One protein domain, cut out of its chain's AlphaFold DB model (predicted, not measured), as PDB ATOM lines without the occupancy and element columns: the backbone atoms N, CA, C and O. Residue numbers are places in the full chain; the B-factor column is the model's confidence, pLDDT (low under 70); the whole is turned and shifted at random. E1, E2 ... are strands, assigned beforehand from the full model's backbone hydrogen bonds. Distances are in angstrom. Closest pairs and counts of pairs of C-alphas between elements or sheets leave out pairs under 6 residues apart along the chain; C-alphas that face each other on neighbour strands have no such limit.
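AT A GLANCE: This is residues 2 to 47 of the 77 residues of the protein "Apolipoprotein N-acyltransferase" of Pseudomonas sp. MPR-AND1A (UniProt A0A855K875). With little regular structure, the domain is a small wall of three short strands, E1, E2 and E3, with a long unnamed stretch, residues 30 to 47, arching over one face and running back along its length. The printed part has 46 residues, 12 of them in the strands, and no named helix; the class is all strand. The antiparallel sheet, in order E1, E2, E3, is a meander, each strand the antiparallel neighbour of the one before. The whole is elongated, 35 by 19 by 13 A, and only just compact, close to loose, with a radius of gyration of the C-alphas of 11.2 A.

IN THESE COORDINATES: E1, residues 7 to 9, begins at C-alpha 7 (29.535, -34.752, 29.794). E2 is residues 16 to 19, 9.9 A. E3, residues 25 to 29, 10.8 A, ends at C-alpha 29 (25.295, -32.073, 43.211).

HOW THE PARTS SIT: Hairpin E1 and E2 stands at 173 degrees, N 7 and O 19 within hydrogen-bond range at 2.9 A. Hairpin E2 and E3 has a tight link, with N 26 and O 18 at 2.8 A. E1 and E3 are apart.

THE WHOLE: The printed part has no cut; no printed residue is under 70 in pLDDT.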
ATOM      1  N   GLU A   2      39.081 -36.643  26.710       96.56
ATOM      2  CA  GLU A   2      39.466 -37.593  25.660       96.56
ATOM      3  C   GLU A   2      38.706 -37.345  24.358       96.56
ATOM      4  O   GLU A   2      39.316 -37.055  23.338       96.56
ATOM      5  N   GLU A   3      37.375 -37.333  24.408       96.56
ATOM      6  CA  GLU A   3      36.538 -37.188  23.207       96.56
ATOM      7  C   GLU A   3      36.338 -35.732  22.750       96.56
ATOM      8  O   GLU A   3      35.749 -35.468  21.708       96.56
ATOM      9  N   GLY A   4      36.794 -34.752  23.537       96.69
ATOM     10  CA  GLY A   4      36.492 -33.335  23.285       96.69
ATOM     11  C   GLY A   4      35.005 -32.975  23.439       96.69
ATOM     12  O   GLY A   4      34.585 -31.896  23.026       96.69
ATOM     13  N   LEU A   5      34.206 -33.853  24.051       97.56
ATOM     14  CA  LEU A   5      32.781 -33.644  24.299       97.56
ATOM     15  C   LEU A   5      32.519 -33.257  25.762       97.56
ATOM     16  O   LEU A   5      33.206 -33.765  26.656       97.56
ATOM     17  N   PRO A   6      31.533 -32.380  26.024       97.62
ATOM     18  CA  PRO A   6      31.021 -32.169  27.370       97.62
ATOM     19  C   PRO A   6      30.258 -33.409  27.850       97.62
ATOM     20  O   PRO A   6      29.684 -34.153  27.054       97.62
ATOM     21  N   VAL A   7      30.219 -33.615  29.165       97.50
ATOM     22  CA  VAL A   7      29.535 -34.752  29.794       97.50
ATOM     23  C   VAL A   7      28.478 -34.240  30.763       97.50
ATOM     24  O   VAL A   7      28.781 -33.493  31.694       97.50
ATOM     25  N   ILE A   8      27.236 -34.682  30.559       97.25
ATOM     26  CA  ILE A   8      26.133 -34.495  31.504       97.25
ATOM     27  C   ILE A   8      25.951 -35.814  32.244       97.25
ATOM     28  O   ILE A   8      25.541 -36.818  31.664       97.25
ATOM     29  N   ARG A   9      26.279 -35.814  33.534       97.38
ATOM     30  CA  ARG A   9      26.140 -36.978  34.403       97.38
ATOM     31  C   ARG A   9      24.967 -36.759  35.347       97.38
ATOM     32  O   ARG A   9      25.040 -35.901  36.221       97.38
ATOM     33  N   ALA A  10      23.929 -37.575  35.198       97.12
ATOM     34  CA  ALA A  10      22.783 -37.618  36.097       97.12
ATOM     35  C   ALA A  10      22.736 -38.979  36.792       97.12
ATOM     36  O   ALA A  10      22.725 -40.019  36.132       97.12
ATOM     37  N   THR A  11      22.737 -38.977  38.120       97.12
ATOM     38  CA  THR A  11      22.702 -40.202  38.924       97.12
ATOM     39  C   THR A  11      21.702 -40.078  40.071       97.12
ATOM     40  O   THR A  11      21.650 -39.008  40.669       97.12
ATOM     41  N   PRO A  12      20.960 -41.147  40.432       96.44
ATOM     42  CA  PRO A  12      19.971 -41.086  41.515       96.44
ATOM     43  C   PRO A  12      20.549 -40.781  42.906       96.44
ATOM     44  O   PRO A  12      19.985 -39.970  43.628       96.44
ATOM     45  N   THR A  13      21.662 -41.421  43.283       96.44
ATOM     46  CA  THR A  13      22.303 -41.254  44.609       96.44
ATOM     47  C   THR A  13      23.776 -40.860  44.520       96.44
ATOM     48  O   THR A  13      24.363 -40.395  45.489       96.44
ATOM     49  N   GLY A  14      24.398 -41.030  43.353       97.50
ATOM     50  CA  GLY A  14      25.777 -40.609  43.121       97.50
ATOM     51  C   GLY A  14      25.909 -39.104  42.868       97.50
ATOM     52  O   GLY A  14      24.925 -38.374  42.766       97.50
ATOM     53  N   ILE A  15      27.154 -38.662  42.676       98.25
ATOM     54  CA  ILE A  15      27.456 -37.291  42.252       98.25
ATOM     55  C   ILE A  15      26.931 -37.068  40.828       98.25
ATOM     56  O   ILE A  15      27.404 -37.709  39.878       98.25
ATOM     57  N   SER A  16      26.007 -36.117  40.697       98.44
ATOM     58  CA  SER A  16      25.555 -35.579  39.409       98.44
ATOM     59  C   SER A  16      26.371 -34.337  39.056       98.44
ATOM     60  O   SER A  16      26.692 -33.543  39.938       98.44
ATOM     61  N   ALA A  17      26.739 -34.153  37.787       98.12
ATOM     62  CA  ALA A  17      27.603 -33.047  37.375       98.12
ATOM     63  C   ALA A  17      27.469 -32.676  35.893       98.12
ATOM     64  O   ALA A  17      27.156 -33.518  35.048       98.12
ATOM     65  N   ILE A  18      27.790 -31.417  35.586       98.19
ATOM     66  CA  ILE A  18      28.045 -30.929  34.225       98.19
ATOM     67  C   ILE A  18      29.546 -30.697  34.084       98.19
ATOM     68  O   ILE A  18      30.137 -29.934  34.851       98.19
ATOM     69  N   ILE A  19      30.151 -31.349  33.097       98.25
ATOM     70  CA  ILE A  19      31.593 -31.335  32.850       98.25
ATOM     71  C   ILE A  19      31.831 -30.810  31.434       98.25
ATOM     72  O   ILE A  19      31.198 -31.278  30.487       98.25
ATOM     73  N   ASP A  20      32.716 -29.828  31.275       97.81
ATOM     74  CA  ASP A  20      33.038 -29.273  29.957       97.81
ATOM     75  C   ASP A  20      33.939 -30.199  29.118       97.81
ATOM     76  O   ASP A  20      34.462 -31.216  29.586       97.81
ATOM     77  N   ALA A  21      34.146 -29.838  27.850       97.56
ATOM     78  CA  ALA A  21      34.981 -30.598  26.923       97.56
ATOM     79  C   ALA A  21      36.447 -30.741  27.384       97.56
ATOM     80  O   ALA A  21      37.141 -31.675  26.963       97.56
ATOM     81  N   GLN A  22      36.924 -29.867  28.275       96.56
ATOM     82  CA  GLN A  22      38.263 -29.892  28.867       96.56
ATOM     83  C   GLN A  22      38.311 -30.678  30.186       96.56
ATOM     84  O   GLN A  22      39.388 -30.846  30.749       96.56
ATOM     85  N   GLY A  23      37.180 -31.219  30.648       96.75
ATOM     86  CA  GLY A  23      37.086 -31.997  31.881       96.75
ATOM     87  C   GLY A  23      36.884 -31.176  33.146       96.75
ATOM     88  O   GLY A  23      36.996 -31.724  34.240       96.75
ATOM     89  N   ARG A  24      36.605 -29.877  33.037       97.62
ATOM     90  CA  ARG A  24      36.343 -29.032  34.202       97.62
ATOM     91  C   ARG A  24      34.907 -29.239  34.657       97.62
ATOM     92  O   ARG A  24      33.983 -29.251  33.847       97.62
ATOM     93  N   VAL A  25      34.717 -29.367  35.964       97.75
ATOM     94  CA  VAL A  25      33.388 -29.460  36.572       97.75
ATOM     95  C   VAL A  25      32.793 -28.054  36.644       97.75
ATOM     96  O   VAL A  25      33.309 -27.193  37.352       97.75
ATOM     97  N   LEU A  26      31.717 -27.813  35.897       97.69
ATOM     98  CA  LEU A  26      31.038 -26.513  35.843       97.69
ATOM     99  C   LEU A  26      29.926 -26.373  36.888       97.69
ATOM    100  O   LEU A  26      29.532 -25.254  37.218       97.69
ATOM    101  N   ALA A  27      29.376 -27.500  37.342       97.94
ATOM    102  CA  ALA A  27      28.378 -27.606  38.401       97.94
ATOM    103  C   ALA A  27      28.295 -29.063  38.882       97.94
ATOM    104  O   ALA A  27      28.484 -29.983  38.081       97.94
ATOM    105  N   SER A  28      27.979 -29.274  40.161       98.19
ATOM    106  CA  SER A  28      27.820 -30.607  40.750       98.19
ATOM    107  C   SER A  28      26.804 -30.619  41.886       98.19
ATOM    108  O   SER A  28      26.739 -29.665  42.659       98.19
ATOM    109  N   ILE A  29      26.090 -31.732  42.029       98.38
ATOM    110  CA  ILE A  29      25.295 -32.073  43.211       98.38
ATOM    111  C   ILE A  29      26.035 -33.208  43.935       98.38
ATOM    112  O   ILE A  29      26.374 -34.201  43.278       98.38
ATOM    113  N   PRO A  30      26.324 -33.080  45.244       98.00
ATOM    114  CA  PRO A  30      26.948 -34.150  46.020       98.00
ATOM    115  C   PRO A  30      26.112 -35.436  46.023       98.00
ATOM    116  O   PRO A  30      24.918 -35.420  45.733       98.00
ATOM    117  N   ALA A  31      26.741 -36.555  46.378       98.00
ATOM    118  CA  ALA A  31      26.021 -37.807  46.583       98.00
ATOM    119  C   ALA A  31      24.947 -37.665  47.678       98.00
ATOM    120  O   ALA A  31      25.052 -36.802  48.555       98.00
ATOM    121  N   ASP A  32      23.908 -38.494  47.586       97.81
ATOM    122  CA  ASP A  32      22.785 -38.570  48.531       97.81
ATOM    123  C   ASP A  32      22.100 -37.218  48.815       97.81
ATOM    124  O   ASP A  32      21.452 -37.025  49.842       97.81
ATOM    125  N   THR A  33      22.233 -36.268  47.885       97.75
ATOM    126  CA  THR A  33      21.686 -34.917  48.002       97.75
ATOM    127  C   THR A  33      20.638 -34.689  46.914       97.75
ATOM    128  O   THR A  33      20.970 -34.746  45.728       97.75
ATOM    129  N   PRO A  34      19.376 -34.397  47.272       96.62
ATOM    130  CA  PRO A  34      18.371 -33.983  46.300       96.62
ATOM    131  C   PRO A  34      18.757 -32.649  45.653       96.62
ATOM    132  O   PRO A  34      19.133 -31.703  46.346       96.62
ATOM    133  N   GLY A  35      18.628 -32.540  44.333       96.00
ATOM    134  CA  GLY A  35      18.901 -31.287  43.633       96.00
ATOM    135  C   GLY A  35      18.698 -31.365  42.125       96.00
ATOM    136  O   GLY A  35      18.476 -32.437  41.564       96.00
ATOM    137  N   ALA A  36      18.811 -30.209  41.472       96.81
ATOM    138  CA  ALA A  36      18.813 -30.067  40.021       96.81
ATOM    139  C   ALA A  36      19.877 -29.043  39.593       96.81
ATOM    140  O   ALA A  36      20.189 -28.112  40.336       96.81
ATOM    141  N   ILE A  37      20.443 -29.226  38.398       97.19
ATOM    142  CA  ILE A  37      21.373 -28.274  37.781       97.19
ATOM    143  C   ILE A  37      20.729 -27.765  36.494       97.19
ATOM    144  O   ILE A  37      20.505 -28.544  35.572       97.19
ATOM    145  N   GLU A  38      20.502 -26.457  36.407       96.94
ATOM    146  CA  GLU A  38      20.010 -25.795  35.198       96.94
ATOM    147  C   GLU A  38      21.097 -24.887  34.627       96.94
ATOM    148  O   GLU A  38      21.435 -23.850  35.199       96.94
ATOM    149  N   ARG A  39      21.687 -25.296  33.499       94.75
ATOM    150  CA  ARG A  39      22.689 -24.512  32.765       94.75
ATOM    151  C   ARG A  39      22.598 -24.779  31.261       94.75
ATOM    152  O   ARG A  39      22.196 -25.872  30.869       94.75
ATOM    153  N   PRO A  40      23.031 -23.827  30.414       95.44
ATOM    154  CA  PRO A  40      23.232 -24.087  28.994       95.44
ATOM    155  C   PRO A  40      24.206 -25.246  28.766       95.44
ATOM    156  O   PRO A  40      25.173 -25.408  29.517       95.44
ATOM    157  N   ILE A  41      23.972 -26.019  27.704       94.12
ATOM    158  CA  ILE A  41      24.874 -27.103  27.302       94.12
ATOM    159  C   ILE A  41      26.233 -26.493  26.921       94.12
ATOM    160  O   ILE A  41      26.272 -25.595  26.074       94.12
ATOM    161  N   PRO A  42      27.349 -26.945  27.527       96.12
ATOM    162  CA  PRO A  42      28.668 -26.437  27.179       96.12
ATOM    163  C   PRO A  42      29.022 -26.745  25.716       96.12
ATOM    164  O   PRO A  42      28.581 -27.761  25.177       96.12
ATOM    165  N   PRO A  43      29.840 -25.909  25.062       96.75
ATOM    166  CA  PRO A  43      30.255 -26.158  23.688       96.75
ATOM    167  C   PRO A  43      31.154 -27.398  23.577       96.75
ATOM    168  O   PRO A  43      31.900 -27.742  24.499       96.75
ATOM    169  N   VAL A  44      31.116 -28.039  22.408       97.12
ATOM    170  CA  VAL A  44      32.053 -29.107  22.034       97.12
ATOM    171  C   VAL A  44      33.409 -28.522  21.633       97.12
ATOM    172  O   VAL A  44      33.484 -27.430  21.068       97.12
ATOM    173  N   ALA A  45      34.486 -29.255  21.902       97.06
ATOM    174  CA  ALA A  45      35.814 -28.952  21.378       97.06
ATOM    175  C   ALA A  45      36.052 -29.685  20.042       97.06
ATOM    176  O   ALA A  45      35.333 -30.635  19.718       97.06
ATOM    177  N   PRO A  46      37.068 -29.287  19.254       96.94
ATOM    178  CA  PRO A  46      37.489 -30.063  18.093       96.94
ATOM    179  C   PRO A  46      37.848 -31.514  18.472       96.94
ATOM    180  O   PRO A  46      38.423 -31.725  19.545       96.94
ATOM    181  N   PRO A  47      37.590 -32.509  17.597       96.38
ATOM    182  CA  PRO A  47      37.917 -33.905  17.884       96.38
ATOM    183  C   PRO A  47      39.416 -34.080  18.131       96.38
ATOM    184  O   PRO A  47      40.236 -33.727  17.270       96.38
TER     185      PRO A  47